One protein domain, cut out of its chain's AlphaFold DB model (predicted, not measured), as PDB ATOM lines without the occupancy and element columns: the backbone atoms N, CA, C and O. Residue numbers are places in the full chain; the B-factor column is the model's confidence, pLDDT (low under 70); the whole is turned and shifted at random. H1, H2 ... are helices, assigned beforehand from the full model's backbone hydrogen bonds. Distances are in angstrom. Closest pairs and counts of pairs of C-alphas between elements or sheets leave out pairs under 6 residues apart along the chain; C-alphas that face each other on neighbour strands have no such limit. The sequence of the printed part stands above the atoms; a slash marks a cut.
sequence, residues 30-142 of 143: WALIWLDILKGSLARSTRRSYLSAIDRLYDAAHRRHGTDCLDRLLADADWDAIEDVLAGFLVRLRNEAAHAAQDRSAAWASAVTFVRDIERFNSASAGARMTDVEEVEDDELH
ATOM      1  N   TRP A  30     -20.038 -15.148 -32.740       93.06
ATOM      2  CA  TRP A  30     -18.739 -15.723 -33.090       93.06
ATOM      3  C   TRP A  30     -17.996 -14.910 -34.142       93.06
ATOM      4  O   TRP A  30     -16.770 -14.832 -34.108       93.06
ATOM      5  N   ALA A  31     -18.718 -14.233 -35.041       91.44
ATOM      6  CA  ALA A  31     -18.090 -13.340 -36.012       91.44
ATOM      7  C   ALA A  31     -17.365 -12.171 -35.323       91.44
ATOM      8  O   ALA A  31     -16.302 -11.757 -35.784       91.44
ATOM      9  N   LEU A  32     -17.918 -11.649 -34.224       88.12
ATOM     10  CA  LEU A  32     -17.283 -10.587 -33.445       88.12
ATOM     11  C   LEU A  32     -16.112 -11.097 -32.625       88.12
ATOM     12  O   LEU A  32     -15.039 -10.510 -32.706       88.12
ATOM     13  N   ILE A  33     -16.278 -12.215 -31.919       89.25
ATOM     14  CA  ILE A  33     -15.177 -12.846 -31.180       89.25
ATOM     15  C   ILE A  33     -13.989 -13.094 -32.115       89.25
ATOM     16  O   ILE A  33     -12.861 -12.704 -31.817       89.25
ATOM     17  N   TRP A  34     -14.234 -13.650 -33.300       92.44
ATOM     18  CA  TRP A  34     -13.155 -13.902 -34.243       92.44
ATOM     19  C   TRP A  34     -12.494 -12.618 -34.759       92.44
ATOM     20  O   TRP A  34     -11.270 -12.528 -34.783       92.44
ATOM     21  N   LEU A  35     -13.272 -11.605 -35.150       89.88
ATOM     22  CA  LEU A  35     -12.717 -10.373 -35.720       89.88
ATOM     23  C   LEU A  35     -12.030  -9.470 -34.689       89.88
ATOM     24  O   LEU A  35     -11.040  -8.823 -35.030       89.88
ATOM     25  N   ASP A  36     -12.564  -9.389 -33.473       84.75
ATOM     26  CA  ASP A  36     -12.122  -8.434 -32.452       84.75
ATOM     27  C   ASP A  36     -11.127  -9.045 -31.467       84.75
ATOM     28  O   ASP A  36     -10.206  -8.356 -31.036       84.75
ATOM     29  N   ILE A  37     -11.265 -10.336 -31.150       85.38
ATOM     30  CA  ILE A  37     -10.390 -11.023 -30.192       85.38
ATOM     31  C   ILE A  37      -9.312 -11.807 -30.937       85.38
ATOM     32  O   ILE A  37      -8.123 -11.565 -30.746       85.38
ATOM     33  N   LEU A  38      -9.705 -12.701 -31.846       86.88
ATOM     34  CA  LEU A  38      -8.748 -13.598 -32.512       86.88
ATOM     35  C   LEU A  38      -7.977 -12.920 -33.655       86.88
ATOM     36  O   LEU A  38      -6.894 -13.371 -34.028       86.88
ATOM     37  N   LYS A  39      -8.512 -11.828 -34.216       86.44
ATOM     38  CA  LYS A  39      -7.915 -11.073 -35.329       86.44
ATOM     39  C   LYS A  39      -7.790  -9.565 -35.048       86.44
ATOM     40  O   LYS A  39      -7.799  -8.765 -35.983       86.44
ATOM     41  N   GLY A  40      -7.645  -9.162 -33.784       75.00
ATOM     42  CA  GLY A  40      -7.752  -7.764 -33.328       75.00
ATOM     43  C   GLY A  40      -6.858  -6.708 -34.013       75.00
ATOM     44  O   GLY A  40      -7.108  -5.517 -33.856       75.00
ATOM     45  N   SER A  41      -5.854  -7.093 -34.812       77.56
ATOM     46  CA  SER A  41      -4.921  -6.185 -35.509       77.56
ATOM     47  C   SER A  41      -5.089  -6.113 -37.039       77.56
ATOM     48  O   SER A  41      -4.181  -5.686 -37.752       77.56
ATOM     49  N   LEU A  42      -6.245  -6.508 -37.589       81.12
ATOM     50  CA  LEU A  42      -6.467  -6.486 -39.041       81.12
ATOM     51  C   LEU A  42      -6.617  -5.076 -39.637       81.12
ATOM     52  O   LEU A  42      -7.368  -4.232 -39.145       81.12
ATOM     53  N   ALA A  43      -6.026  -4.877 -40.820       84.44
ATOM     54  CA  ALA A  43      -6.317  -3.720 -41.662       84.44
ATOM     55  C   ALA A  43      -7.812  -3.666 -42.047       84.44
ATOM     56  O   ALA A  43      -8.463  -4.695 -42.255       84.44
ATOM     57  N   ARG A  44      -8.368  -2.453 -42.212       78.81
ATOM     58  CA  ARG A  44      -9.808  -2.244 -42.492       78.81
ATOM     59  C   ARG A  44     -10.302  -2.970 -43.751       78.81
ATOM     60  O   ARG A  44     -11.435  -3.449 -43.764       78.81
ATOM     61  N   SER A  45      -9.480  -3.048 -44.799       80.44
ATOM     62  CA  SER A  45      -9.797  -3.763 -46.044       80.44
ATOM     63  C   SER A  45      -9.916  -5.272 -45.814       80.44
ATOM     64  O   SER A  45     -10.912  -5.875 -46.214       80.44
ATOM     65  N   THR A  46      -8.959  -5.864 -45.096       85.69
ATOM     66  CA  THR A  46      -8.962  -7.287 -44.733       85.69
ATOM     67  C   THR A  46     -10.148  -7.624 -43.839       85.69
ATOM     68  O   THR A  46     -10.886  -8.561 -44.134       85.69
ATOM     69  N   ARG A  47     -10.417  -6.794 -42.821       86.81
ATOM     70  CA  ARG A  47     -11.590  -6.943 -41.946       86.81
ATOM     71  C   ARG A  47     -12.898  -6.956 -42.740       86.81
ATOM     72  O   ARG A  47     -13.772  -7.774 -42.473       86.81
ATOM     73  N   ARG A  48     -13.039  -6.078 -43.742       85.31
ATOM     74  CA  ARG A  48     -14.231  -6.033 -44.606       85.31
ATOM     75  C   ARG A  48     -14.358  -7.278 -45.485       85.31
ATOM     76  O   ARG A  48     -15.468  -7.780 -45.650       85.31
ATOM     77  N   SER A  49     -13.247  -7.771 -46.033       87.44
ATOM     78  CA  SER A  49     -13.218  -9.008 -46.825       87.44
ATOM     79  C   SER A  49     -13.656 -10.214 -45.989       87.44
ATOM     80  O   SER A  49     -14.568 -10.945 -46.373       87.44
ATOM     81  N   TYR A  50     -13.092 -10.350 -44.790       90.62
ATOM     82  CA  TYR A  50     -13.454 -11.380 -43.820       90.62
ATOM     83  C   TYR A  50     -14.920 -11.310 -43.407       90.62
ATOM     84  O   TYR A  50     -15.622 -12.315 -43.485       90.62
ATOM     85  N   LEU A  51     -15.419 -10.123 -43.057       88.44
ATOM     86  CA  LEU A  51     -16.826  -9.947 -42.706       88.44
ATOM     87  C   LEU A  51     -17.757 -10.353 -43.860       88.44
ATOM     88  O   LEU A  51     -18.784 -10.978 -43.623       88.44
ATOM     89  N   SER A  52     -17.389 -10.032 -45.104       88.69
ATOM     90  CA  SER A  52     -18.139 -10.447 -46.295       88.69
ATOM     91  C   SER A  52     -18.160 -11.971 -46.458       88.69
ATOM     92  O   SER A  52     -19.216 -12.551 -46.697       88.69
ATOM     93  N   ALA A  53     -17.019 -12.643 -46.292       91.56
ATOM     94  CA  ALA A  53     -16.949 -14.101 -46.366       91.56
ATOM     95  C   ALA A  53     -17.783 -14.774 -45.261       91.56
ATOM     96  O   ALA A  53     -18.575 -15.669 -45.554       91.56
ATOM     97  N   ILE A  54     -17.667 -14.289 -44.021       93.50
ATOM     98  CA  ILE A  54     -18.428 -14.797 -42.875       93.50
ATOM     99  C   ILE A  54     -19.930 -14.590 -43.077       93.50
ATOM    100  O   ILE A  54     -20.704 -15.522 -42.903       93.50
ATOM    101  N   ASP A  55     -20.365 -13.398 -43.486       90.94
ATOM    102  CA  ASP A  55     -21.783 -13.120 -43.746       90.94
ATOM    103  C   ASP A  55     -22.390 -14.116 -44.742       90.94
ATOM    104  O   ASP A  55     -23.488 -14.634 -44.541       90.94
ATOM    105  N   ARG A  56     -21.638 -14.447 -45.795       92.19
ATOM    106  CA  ARG A  56     -22.068 -15.426 -46.793       92.19
ATOM    107  C   ARG A  56     -22.131 -16.851 -46.242       92.19
ATOM    108  O   ARG A  56     -22.989 -17.608 -46.697       92.19
ATOM    109  N   LEU A  57     -21.281 -17.199 -45.277       95.06
ATOM    110  CA  LEU A  57     -21.347 -18.473 -44.557       95.06
ATOM    111  C   LEU A  57     -22.600 -18.545 -43.670       95.06
ATOM    112  O   LEU A  57     -23.330 -19.531 -43.725       95.06
ATOM    113  N   TYR A  58     -22.923 -17.483 -42.929       93.31
ATOM    114  CA  TYR A  58     -24.176 -17.418 -42.163       93.31
ATOM    115  C   TYR A  58     -25.415 -17.516 -43.061       93.31
ATOM    116  O   TYR A  58     -26.389 -18.185 -42.727       93.31
ATOM    117  N   ASP A  59     -25.381 -16.868 -44.221       92.12
ATOM    118  CA  ASP A  59     -26.431 -16.976 -45.232       92.12
ATOM    119  C   ASP A  59     -26.510 -18.405 -45.819       92.12
ATOM    120  O   ASP A  59     -27.592 -18.883 -46.165       92.12
ATOM    121  N   ALA A  60     -25.390 -19.130 -45.928       93.19
ATOM    122  CA  ALA A  60     -25.389 -20.547 -46.302       93.19
ATOM    123  C   ALA A  60     -26.055 -21.419 -45.226       93.19
ATOM    124  O   ALA A  60     -26.948 -22.196 -45.564       93.19
ATOM    125  N   ALA A  61     -25.715 -21.213 -43.949       93.75
ATOM    126  CA  ALA A  61     -26.354 -21.901 -42.827       93.75
ATOM    127  C   ALA A  61     -27.869 -21.652 -42.792       93.75
ATOM    128  O   ALA A  61     -28.658 -22.591 -42.696       93.75
ATOM    129  N   HIS A  62     -28.283 -20.394 -42.979       91.94
ATOM    130  CA  HIS A  62     -29.697 -20.035 -43.026       91.94
ATOM    131  C   HIS A  62     -30.449 -20.731 -44.161       91.94
ATOM    132  O   HIS A  62     -31.552 -21.223 -43.944       91.94
ATOM    133  N   ARG A  63     -29.863 -20.820 -45.360       89.75
ATOM    134  CA  ARG A  63     -30.497 -21.541 -46.474       89.75
ATOM    135  C   ARG A  63     -30.541 -23.050 -46.267       89.75
ATOM    136  O   ARG A  63     -31.502 -23.668 -46.710       89.75
ATOM    137  N   ARG A  64     -29.528 -23.637 -45.625       89.88
ATOM    138  CA  ARG A  64     -29.472 -25.083 -45.371       89.88
ATOM    139  C   ARG A  64     -30.493 -25.519 -44.320       89.88
ATOM    140  O   ARG A  64     -31.183 -26.506 -44.540       89.88
ATOM    141  N   HIS A  65     -30.613 -24.772 -43.222       88.19
ATOM    142  CA  HIS A  65     -31.435 -25.158 -42.065       88.19
ATOM    143  C   HIS A  65     -32.732 -24.345 -41.913       88.19
ATOM    144  O   HIS A  65     -33.470 -24.531 -40.951       88.19
ATOM    145  N   GLY A  66     -33.002 -23.391 -42.809       87.44
ATOM    146  CA  GLY A  66     -34.169 -22.498 -42.747       87.44
ATOM    147  C   GLY A  66     -34.124 -21.462 -41.614       87.44
ATOM    148  O   GLY A  66     -35.009 -20.616 -41.501       87.44
ATOM    149  N   THR A  67     -33.090 -21.485 -40.773       87.94
ATOM    150  CA  THR A  67     -32.938 -20.606 -39.613       87.94
ATOM    151  C   THR A  67     -31.483 -20.196 -39.434       87.94
ATOM    152  O   THR A  67     -30.565 -20.876 -39.875       87.94
ATOM    153  N   ASP A  68     -31.259 -19.035 -38.834       86.75
ATOM    154  CA  ASP A  68     -29.917 -18.503 -38.611       86.75
ATOM    155  C   ASP A  68     -29.329 -19.137 -37.341       86.75
ATOM    156  O   ASP A  68     -29.548 -18.646 -36.225       86.75
ATOM    157  N   CYS A  69     -28.676 -20.290 -37.536       91.62
ATOM    158  CA  CYS A  69     -28.219 -21.214 -36.493       91.62
ATOM    159  C   CYS A  69     -26.703 -21.330 -36.346       91.62
ATOM    160  O   CYS A  69     -26.273 -21.957 -35.388       91.62
ATOM    161  N   LEU A  70     -25.896 -20.748 -37.240       94.12
ATOM    162  CA  LEU A  70     -24.445 -20.978 -37.239       94.12
ATOM    163  C   LEU A  70     -23.791 -20.608 -35.902       94.12
ATOM    164  O   LEU A  70     -22.890 -21.313 -35.461       94.12
ATOM    165  N   ASP A  71     -24.283 -19.560 -35.229       93.00
ATOM    166  CA  ASP A  71     -23.767 -19.195 -33.907       93.00
ATOM    167  C   ASP A  71     -23.974 -20.316 -32.872       93.00
ATOM    168  O   ASP A  71     -23.089 -20.606 -32.070       93.00
ATOM    169  N   ARG A  72     -25.145 -20.961 -32.923       93.38
ATOM    170  CA  ARG A  72     -25.505 -22.081 -32.052       93.38
ATOM    171  C   ARG A  72     -24.696 -23.326 -32.398       93.38
ATOM    172  O   ARG A  72     -24.111 -23.910 -31.506       93.38
ATOM    173  N   LEU A  73     -24.604 -23.674 -33.684       95.19
ATOM    174  CA  LEU A  73     -23.843 -24.846 -34.132       95.19
ATOM    175  C   LEU A  73     -22.377 -24.773 -33.676       95.19
ATOM    176  O   LEU A  73     -21.832 -25.755 -33.190       95.19
ATOM    177  N   LEU A  74     -21.759 -23.589 -33.776       94.56
ATOM    178  CA  LEU A  74     -20.390 -23.352 -33.305       94.56
ATOM    179  C   LEU A  74     -20.257 -23.403 -31.777       94.56
ATOM    180  O   LEU A  74     -19.215 -23.816 -31.279       94.56
ATOM    181  N   ALA A  75     -21.277 -22.961 -31.036       91.44
ATOM    182  CA  ALA A  75     -21.279 -23.025 -29.576       91.44
ATOM    183  C   ALA A  75     -21.458 -24.463 -29.064       91.44
ATOM    184  O   ALA A  75     -20.771 -24.859 -28.127       91.44
ATOM    185  N   ASP A  76     -22.328 -25.233 -29.715       92.69
ATOM    186  CA  ASP A  76     -22.640 -26.622 -29.365       92.69
ATOM    187  C   ASP A  76     -21.604 -27.616 -29.922       92.69
ATOM    188  O   ASP A  76     -21.675 -28.805 -29.627       92.69
ATOM    189  N   ALA A  77     -20.641 -27.134 -30.720       92.75
ATOM    190  CA  ALA A  77     -19.644 -27.950 -31.412       92.75
ATOM    191  C   ALA A  77     -20.272 -29.075 -32.266       92.75
ATOM    192  O   ALA A  77     -19.744 -30.183 -32.351       92.75
ATOM    193  N   ASP A  78     -21.401 -28.780 -32.918       94.94
ATOM    194  CA  ASP A  78     -22.095 -29.696 -33.831       94.94
ATOM    195  C   ASP A  78     -21.353 -29.754 -35.179       94.94
ATOM    196  O   ASP A  78     -21.708 -29.082 -36.155       94.94
ATOM    197  N   TRP A  79     -20.240 -30.494 -35.199       93.50
ATOM    198  CA  TRP A  79     -19.318 -30.543 -36.337       93.50
ATOM    199  C   TRP A  79     -19.932 -31.168 -37.583       93.50
ATOM    200  O   TRP A  79     -19.631 -30.704 -38.683       93.50
ATOM    201  N   ASP A  80     -20.840 -32.129 -37.417       94.88
ATOM    202  CA  ASP A  80     -21.560 -32.747 -38.529       94.88
ATOM    203  C   ASP A  80     -22.425 -31.699 -39.249       94.88
ATOM    204  O   ASP A  80     -22.347 -31.537 -40.470       94.88
ATOM    205  N   ALA A  81     -23.196 -30.900 -38.500       94.94
ATOM    206  CA  ALA A  81     -23.987 -29.821 -39.089       94.94
ATOM    207  C   ALA A  81     -23.109 -28.706 -39.687       94.94
ATOM    208  O   ALA A  81     -23.451 -28.121 -40.721       94.94
ATOM    209  N   ILE A  82     -21.973 -28.390 -39.059       96.56
ATOM    210  CA  ILE A  82     -21.027 -27.386 -39.569       96.56
ATOM    211  C   ILE A  82     -20.390 -27.843 -40.886       96.56
ATOM    212  O   ILE A  82     -20.267 -27.030 -41.811       96.56
ATOM    213  N   GLU A  83     -20.009 -29.117 -41.002       95.94
ATOM    214  CA  GLU A  83     -19.483 -29.695 -42.240       95.94
ATOM    215  C   GLU A  83     -20.511 -29.579 -43.369       95.94
ATOM    216  O   GLU A  83     -20.186 -29.087 -44.452       95.94
ATOM    217  N   ASP A  84     -21.769 -29.907 -43.086       95.31
ATOM    218  CA  ASP A  84     -22.890 -29.777 -44.016       95.31
ATOM    219  C   ASP A  84     -23.056 -28.335 -44.535       95.31
ATOM    220  O   ASP A  84     -23.237 -28.088 -45.738       95.31
ATOM    221  N   VAL A  85     -22.949 -27.350 -43.637       96.62
ATOM    222  CA  VAL A  85     -22.982 -25.923 -43.989       96.62
ATOM    223  C   VAL A  85     -21.790 -25.541 -44.869       96.62
ATOM    224  O   VAL A  85     -21.969 -24.836 -45.871       96.62
ATOM    225  N   LEU A  86     -20.580 -25.991 -44.528       96.69
ATOM    226  CA  LEU A  86     -19.363 -25.711 -45.294       96.69
ATOM    227  C   LEU A  86     -19.407 -26.355 -46.682       96.69
ATOM    228  O   LEU A  86     -19.074 -25.693 -47.667       96.69
ATOM    229  N   ALA A  87     -19.870 -27.599 -46.791       95.50
ATOM    230  CA  ALA A  87     -20.036 -28.298 -48.059       95.50
ATOM    231  C   ALA A  87     -21.020 -27.551 -48.973       95.50
ATOM    232  O   ALA A  87     -20.696 -27.235 -50.124       95.50
ATOM    233  N   GLY A  88     -22.185 -27.167 -48.441       93.88
ATOM    234  CA  GLY A  88     -23.160 -26.354 -49.171       93.88
ATOM    235  C   GLY A  88     -22.598 -24.992 -49.594       93.88
ATOM    236  O   GLY A  88     -22.821 -24.534 -50.721       93.88
ATOM    237  N   PHE A  89     -21.814 -24.354 -48.723       95.69
ATOM    238  CA  PHE A  89     -21.146 -23.095 -49.033       95.69
ATOM    239  C   PHE A  89     -20.104 -23.251 -50.150       95.69
ATOM    240  O   PHE A  89     -20.084 -22.434 -51.073       95.69
ATOM    241  N   LEU A  90     -19.292 -24.312 -50.133       94.81
ATOM    242  CA  LEU A  90     -18.301 -24.591 -51.173       94.81
ATOM    243  C   LEU A  90     -18.959 -24.801 -52.538       94.81
ATOM    244  O   LEU A  90     -18.531 -24.199 -53.524       94.81
ATOM    245  N   VAL A  91     -20.022 -25.612 -52.598       93.50
ATOM    246  CA  VAL A  91     -20.787 -25.836 -53.835       93.50
ATOM    247  C   VAL A  91     -21.303 -24.508 -54.385       93.50
ATOM    248  O   VAL A  91     -21.129 -24.214 -55.568       93.50
ATOM    249  N   ARG A  92     -21.853 -23.647 -53.520       91.94
ATOM    250  CA  ARG A  92     -22.298 -22.308 -53.918       91.94
ATOM    251  C   ARG A  92     -21.156 -21.463 -54.484       91.94
ATOM    252  O   ARG A  92     -21.332 -20.847 -55.533       91.94
ATOM    253  N   LEU A  93     -20.002 -21.424 -53.817       92.69
ATOM    254  CA  LEU A  93     -18.850 -20.653 -54.294       92.69
ATOM    255  C   LEU A  93     -18.376 -21.131 -55.670       92.69
ATOM    256  O   LEU A  93     -18.045 -20.297 -56.511       92.69
ATOM    257  N   ARG A  94     -18.381 -22.448 -55.914       90.94
ATOM    258  CA  ARG A  94     -18.004 -23.032 -57.210       90.94
ATOM    259  C   ARG A  94     -19.000 -22.666 -58.307       90.94
ATOM    260  O   ARG A  94     -18.574 -22.250 -59.381       90.94
ATOM    261  N   ASN A  95     -20.298 -22.742 -58.017       90.00
ATOM    262  CA  ASN A  95     -21.339 -22.348 -58.967       90.00
ATOM    263  C   ASN A  95     -21.223 -20.861 -59.330       90.00
ATOM    264  O   ASN A  95     -21.242 -20.496 -60.500       90.00
ATOM    265  N   GLU A  96     -21.022 -19.986 -58.344       88.12
ATOM    266  CA  GLU A  96     -20.831 -18.557 -58.606       88.12
ATOM    267  C   GLU A  96     -19.538 -18.254 -59.377       88.12
ATOM    268  O   GLU A  96     -19.542 -17.383 -60.246       88.12
ATOM    269  N   ALA A  97     -18.435 -18.951 -59.083       87.12
ATOM    270  CA  ALA A  97     -17.172 -18.781 -59.804       87.12
ATOM    271  C   ALA A  97     -17.305 -19.176 -61.283       87.12
ATOM    272  O   ALA A  97     -16.809 -18.454 -62.150       87.12
ATOM    273  N   ALA A  98     -18.035 -20.259 -61.574       85.88
ATOM    274  CA  ALA A  98     -18.318 -20.701 -62.938       85.88
ATOM    275  C   ALA A  98     -19.128 -19.666 -63.740       85.88
ATOM    276  O   ALA A  98     -18.916 -19.520 -64.940       85.88
ATOM    277  N   HIS A  99     -20.018 -18.920 -63.081       78.75
ATOM    278  CA  HIS A  99     -20.844 -17.902 -63.736       78.75
ATOM    279  C   HIS A  99     -20.196 -16.511 -63.809       78.75
ATOM    280  O   HIS A  99     -20.517 -15.749 -64.718       78.75
ATOM    281  N   ALA A 100     -19.316 -16.153 -62.869       75.69
ATOM    282  CA  ALA A 100     -18.813 -14.782 -62.716       75.69
ATOM    283  C   ALA A 100     -17.327 -14.583 -63.074       75.69
ATOM    284  O   ALA A 100     -16.849 -13.456 -62.964       75.69
ATOM    285  N   ALA A 101     -16.588 -15.639 -63.444       68.50
ATOM    286  CA  ALA A 101     -15.141 -15.601 -63.728       68.50
ATOM    287  C   ALA A 101     -14.292 -14.919 -62.626       68.50
ATOM    288  O   ALA A 101     -13.236 -14.347 -62.888       68.50
ATOM    289  N   GLN A 102     -14.762 -14.965 -61.376       75.00
ATOM    290  CA  GLN A 102     -14.091 -14.383 -60.213       75.00
ATOM    291  C   GLN A 102     -13.580 -15.483 -59.291       75.00
ATOM    292  O   GLN A 102     -14.336 -16.389 -58.930       75.00
ATOM    293  N   ASP A 103     -12.330 -15.354 -58.847       76.69
ATOM    294  CA  ASP A 103     -11.762 -16.237 -57.833       76.69
ATOM    295  C   ASP A 103     -12.496 -16.068 -56.492       76.69
ATOM    296  O   ASP A 103     -12.646 -14.967 -55.954       76.69
ATOM    297  N   ARG A 104     -12.985 -17.186 -55.953       86.50
ATOM    298  CA  ARG A 104     -13.692 -17.260 -54.667       86.50
ATOM    299  C   ARG A 104     -12.889 -17.992 -53.594       86.50
ATOM    300  O   ARG A 104     -13.384 -18.142 -52.475       86.50
ATOM    301  N   SER A 105     -11.649 -18.377 -53.891       86.12
ATOM    302  CA  SER A 105     -10.763 -19.116 -52.987       86.12
ATOM    303  C   SER A 105     -10.516 -18.361 -51.682       86.12
ATOM    304  O   SER A 105     -10.546 -18.957 -50.610       86.12
ATOM    305  N   ALA A 106     -10.391 -17.031 -51.739       88.88
ATOM    306  CA  ALA A 106     -10.238 -16.198 -50.546       88.88
ATOM    307  C   ALA A 106     -11.461 -16.247 -49.608       88.88
ATOM    308  O   ALA A 106     -11.307 -16.230 -48.386       88.88
ATOM    309  N   ALA A 107     -12.677 -16.330 -50.161       91.38
ATOM    310  CA  ALA A 107     -13.899 -16.424 -49.361       91.38
ATOM    311  C   ALA A 107     -14.020 -17.798 -48.689       91.38
ATOM    312  O   ALA A 107     -14.365 -17.868 -47.511       91.38
ATOM    313  N   TRP A 108     -13.682 -18.866 -49.419       95.31
ATOM    314  CA  TRP A 108     -13.601 -20.217 -48.866       95.31
ATOM    315  C   TRP A 108     -12.567 -20.305 -47.740       95.31
ATOM    316  O   TRP A 108     -12.899 -20.708 -46.629       95.31
ATOM    317  N   ALA A 109     -11.337 -19.851 -48.002       94.94
ATOM    318  CA  ALA A 109     -10.260 -19.859 -47.020       94.94
ATOM    319  C   ALA A 109     -10.649 -19.094 -45.749       94.94
ATOM    320  O   ALA A 109     -10.487 -19.611 -44.650       94.94
ATOM    321  N   SER A 110     -11.246 -17.905 -45.893       94.75
ATOM    322  CA  SER A 110     -11.695 -17.103 -44.747       94.75
ATOM    323  C   SER A 110     -12.756 -17.825 -43.909       94.75
ATOM    324  O   SER A 110     -12.693 -17.771 -42.686       94.75
ATOM    325  N   ALA A 111     -13.710 -18.517 -44.545       95.62
ATOM    326  CA  ALA A 111     -14.748 -19.278 -43.849       95.62
ATOM    327  C   ALA A 111     -14.176 -20.486 -43.087       95.62
ATOM    328  O   ALA A 111     -14.526 -20.701 -41.930       95.62
ATOM    329  N   VAL A 112     -13.260 -21.238 -43.702       96.25
ATOM    330  CA  VAL A 112     -12.611 -22.389 -43.052       96.25
ATOM    331  C   VAL A 112     -11.708 -21.939 -41.906       96.25
ATOM    332  O   VAL A 112     -11.745 -22.534 -40.832       96.25
ATOM    333  N   THR A 113     -10.917 -20.878 -42.097       95.94
ATOM    334  CA  THR A 113     -10.098 -20.300 -41.021       95.94
ATOM    335  C   THR A 113     -10.971 -19.811 -39.873       95.94
ATOM    336  O   THR A 113     -10.633 -20.061 -38.724       95.94
ATOM    337  N   PHE A 114     -12.106 -19.173 -40.166       96.19
ATOM    338  CA  PHE A 114     -13.066 -18.764 -39.145       96.19
ATOM    339  C   PHE A 114     -13.542 -19.949 -38.294       96.19
ATOM    340  O   PHE A 114     -13.386 -19.909 -37.078       96.19
ATOM    341  N   VAL A 115     -14.050 -21.023 -38.911       96.62
ATOM    342  CA  VAL A 115     -14.548 -22.200 -38.176       96.62
ATOM    343  C   VAL A 115     -13.438 -22.860 -37.350       96.62
ATOM    344  O   VAL A 115     -13.630 -23.108 -36.163       96.62
ATOM    345  N   ARG A 116     -12.257 -23.070 -37.942       95.31
ATOM    346  CA  ARG A 116     -11.104 -23.684 -37.257       95.31
ATOM    347  C   ARG A 116     -10.588 -22.858 -36.085       95.31
ATOM    348  O   ARG A 116     -10.169 -23.412 -35.074       95.31
ATOM    349  N   ASP A 117     -10.554 -21.536 -36.227       95.44
ATOM    350  CA  ASP A 117     -10.090 -20.660 -35.154       95.44
ATOM    351  C   ASP A 117     -11.080 -20.677 -33.976       95.44
ATOM    352  O   ASP A 117     -10.647 -20.679 -32.826       95.44
ATOM    353  N   ILE A 118     -12.393 -20.745 -34.245       94.25
ATOM    354  CA  ILE A 118     -13.423 -20.881 -33.200       94.25
ATOM    355  C   ILE A 118     -13.358 -22.248 -32.514       94.25
ATOM    356  O   ILE A 118     -13.394 -22.301 -31.289       94.25
ATOM    357  N   GLU A 119     -13.193 -23.332 -33.271       93.50
ATOM    358  CA  GLU A 119     -12.960 -24.672 -32.720       93.50
ATOM    359  C   GLU A 119     -11.792 -24.659 -31.726       93.50
ATOM    360  O   GLU A 119     -11.947 -25.032 -30.565       93.50
ATOM    361  N   ARG A 120     -10.630 -24.147 -32.157       91.38
ATOM    362  CA  ARG A 120      -9.436 -24.049 -31.305       91.38
ATOM    363  C   ARG A 120      -9.682 -23.199 -30.065       91.38
ATOM    364  O   ARG A 120      -9.210 -23.554 -28.989       91.38
ATOM    365  N   PHE A 121     -10.397 -22.087 -30.211       90.00
ATOM    366  CA  PHE A 121     -10.727 -21.203 -29.097       90.00
ATOM    367  C   PHE A 121     -11.636 -21.889 -28.066       90.00
ATOM    368  O   PHE A 121     -11.391 -21.779 -26.862       90.00
ATOM    369  N   ASN A 122     -12.633 -22.647 -28.527       86.69
ATOM    370  CA  ASN A 122     -13.529 -23.414 -27.665       86.69
ATOM    371  C   ASN A 122     -12.785 -24.544 -26.944       86.69
ATOM    372  O   ASN A 122     -12.927 -24.679 -25.731       86.69
ATOM    373  N   SER A 123     -11.932 -25.287 -27.652       84.31
ATOM    374  CA  SER A 123     -11.115 -26.356 -27.064       84.31
ATOM    375  C   SER A 123     -10.118 -25.832 -26.027       84.31
ATOM    376  O   SER A 123      -9.974 -26.428 -24.964       84.31
ATOM    377  N   ALA A 124      -9.465 -24.694 -26.285       82.12
ATOM    378  CA  ALA A 124      -8.565 -24.063 -25.317       82.12
ATOM    379  C   ALA A 124      -9.312 -23.591 -24.057       82.12
ATOM    380  O   ALA A 124      -8.835 -23.783 -22.942       82.12
ATOM    381  N   SER A 125     -10.506 -23.019 -24.233       74.94
ATOM    382  CA  SER A 125     -11.348 -22.567 -23.119       74.94
ATOM    383  C   SER A 125     -11.899 -23.733 -22.290       74.94
ATOM    384  O   SER A 125     -12.045 -23.609 -21.078       74.94
ATOM    385  N   ALA A 126     -12.212 -24.863 -22.930       69.44
ATOM    386  CA  ALA A 126     -12.621 -26.086 -22.245       69.44
ATOM    387  C   ALA A 126     -11.458 -26.711 -21.461       69.44
ATOM    388  O   ALA A 126     -11.652 -27.103 -20.315       69.44
ATOM    389  N   GLY A 127     -10.255 -26.735 -22.047       63.81
ATOM    390  CA  GLY A 127      -9.043 -27.205 -21.375       63.81
ATOM    391  C   GLY A 127      -8.742 -26.413 -20.103       63.81
ATOM    392  O   GLY A 127      -8.588 -27.017 -19.053       63.81
ATOM    393  N   ALA A 128      -8.765 -25.077 -20.174       65.31
ATOM    394  CA  ALA A 128      -8.530 -24.217 -19.010       65.31
ATOM    395  C   ALA A 128      -9.526 -24.472 -17.861       65.31
ATOM    396  O   ALA A 128      -9.126 -24.542 -16.708       65.31
ATOM    397  N   ARG A 129     -10.815 -24.676 -18.173       63.16
ATOM    398  CA  ARG A 129     -11.827 -25.019 -17.157       63.16
ATOM    399  C   ARG A 129     -11.609 -26.390 -16.527       63.16
ATOM    400  O   ARG A 129     -11.994 -26.570 -15.383       63.16
ATOM    401  N   MET A 130     -11.066 -27.352 -17.274       50.50
ATOM    402  CA  MET A 130     -10.751 -28.675 -16.731       50.50
ATOM    403  C   MET A 130      -9.591 -28.583 -15.739       50.50
ATOM    404  O   MET A 130      -9.670 -29.163 -14.665       50.50
ATOM    405  N   THR A 131      -8.560 -27.797 -16.066       60.91
ATOM    406  CA  THR A 131      -7.408 -27.576 -15.179       60.91
ATOM    407  C   THR A 131      -7.825 -26.904 -13.866       60.91
ATOM    408  O   THR A 131      -7.395 -27.340 -12.807       60.91
ATOM    409  N   ASP A 132      -8.740 -25.927 -13.919       64.31
ATOM    410  CA  ASP A 132      -9.310 -25.302 -12.713       64.31
ATOM    411  C   ASP A 132     -10.102 -26.297 -11.834       64.31
ATOM    412  O   ASP A 132     -10.224 -26.079 -10.633       64.31
ATOM    413  N   VAL A 133     -10.680 -27.366 -12.399       59.44
ATOM    414  CA  VAL A 133     -11.412 -28.394 -11.627       59.44
ATOM    415  C   VAL A 133     -10.447 -29.382 -10.973       59.44
ATOM    416  O   VAL A 133     -10.623 -29.696  -9.800       59.44
ATOM    417  N   GLU A 134      -9.414 -29.820 -11.697       58.44
ATOM    418  CA  GLU A 134      -8.377 -30.714 -11.162       58.44
ATOM    419  C   GLU A 134      -7.616 -30.059  -9.993       58.44
ATOM    420  O   GLU A 134      -7.402 -30.701  -8.968       58.44
ATOM    421  N   GLU A 135      -7.293 -28.760 -10.084       57.09
ATOM    422  CA  GLU A 135      -6.641 -28.028  -8.983       57.09
ATOM    423  C   GLU A 135      -7.527 -27.903  -7.728       57.09
ATOM    424  O   GLU A 135      -7.007 -27.875  -6.614       57.09
ATOM    425  N   VAL A 136      -8.858 -27.858  -7.873       59.69
ATOM    426  CA  VAL A 136      -9.790 -27.805  -6.730       59.69
ATOM    427  C   VAL A 136      -9.943 -29.175  -6.056       59.69
ATOM    428  O   VAL A 136     -10.041 -29.235  -4.832       59.69
ATOM    429  N   GLU A 137      -9.940 -30.275  -6.817       57.84
ATOM    430  CA  GLU A 137     -10.020 -31.631  -6.248       57.84
ATOM    431  C   GLU A 137      -8.755 -32.014  -5.460       57.84
ATOM    432  O   GLU A 137      -8.859 -32.643  -4.403       57.84
ATOM    433  N   ASP A 138      -7.569 -31.601  -5.921       56.03
ATOM    434  CA  ASP A 138      -6.306 -31.873  -5.221       56.03
ATOM    435  C   ASP A 138      -6.187 -31.108  -3.882       56.03
ATOM    436  O   ASP A 138      -5.600 -31.628  -2.928       56.03
ATOM    437  N   ASP A 139      -6.791 -29.918  -3.764       56.75
ATOM    438  CA  ASP A 139      -6.825 -29.138  -2.514       56.75
ATOM    439  C   ASP A 139      -7.844 -29.697  -1.491       56.75
ATOM    440  O   ASP A 139      -7.621 -29.609  -0.280       56.75
ATOM    441  N   GLU A 140      -8.938 -30.332  -1.937       55.38
ATOM    442  CA  GLU A 140      -9.923 -30.974  -1.041       55.38
ATOM    443  C   GLU A 140      -9.483 -32.359  -0.528       55.38
ATOM    444  O   GLU A 140      -9.953 -32.806   0.521       55.38
ATOM    445  N   LEU A 141      -8.556 -33.039  -1.213       53.56
ATOM    446  CA  LEU A 141      -8.031 -34.351  -0.802       53.56
ATOM    447  C   LEU A 141      -6.856 -34.276   0.189       53.56
ATOM    448  O   LEU A 141      -6.428 -35.305   0.721       53.56
ATOM    449  N   HIS A 142      -6.350 -33.074   0.466       55.72
ATOM    450  CA  HIS A 142      -5.210 -32.842   1.354       55.72
ATOM    451  C   HIS A 142      -5.557 -32.232   2.723       55.72
ATOM    452  O   HIS A 142      -4.643 -31.803   3.436       55.72
TER     453      HIS A 142
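Overview. This is residues 30 to 142 of the 143 residues of an uncharacterized protein of Bosea vestrisii (UniProt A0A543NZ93). One long helix, H5, has its first part packed in a compact body, where H2 crosses it and short H1 and H3 pack on it, while residues 124 to 142 stick out as an arm. H4 makes a hairpin with H5. The printed part has 113 residues, with five named helices, H1 to H5 along the chain, and no named strand: all helix. It is loose, radius of gyration of the C-alphas 17.6 A, spanning 69 by 33 by 19 A.

Arrangement. H5, residues 105 to 140, touches H2, residues 44 to 65, with residues 107 to 114 alone, about perpendicular at 84 degrees; the closest C-alphas, of Ala 53 and Ala 107, are 4.9 A apart. H4, residues 79 to 100, touches H2, closest C-alphas Ala 61 and Val 85, 5.4 A. Every O i to N i+4 pair is within hydrogen-bond range in H2 and H4, also in H1, residues 30 to 38, and H3, residues 70 to 76; in H5, 30 of 32.

Along the chain. H5 runs 53.3 A from C-alpha 105 (-10.763, -19.116, -52.987) to C-alpha 140 (-9.923, -30.974, -1.041).

Size, cuts and confidence. The printed part has no cut; its links are tight. pLDDT is under 70 at residues 101 and 126 to 142.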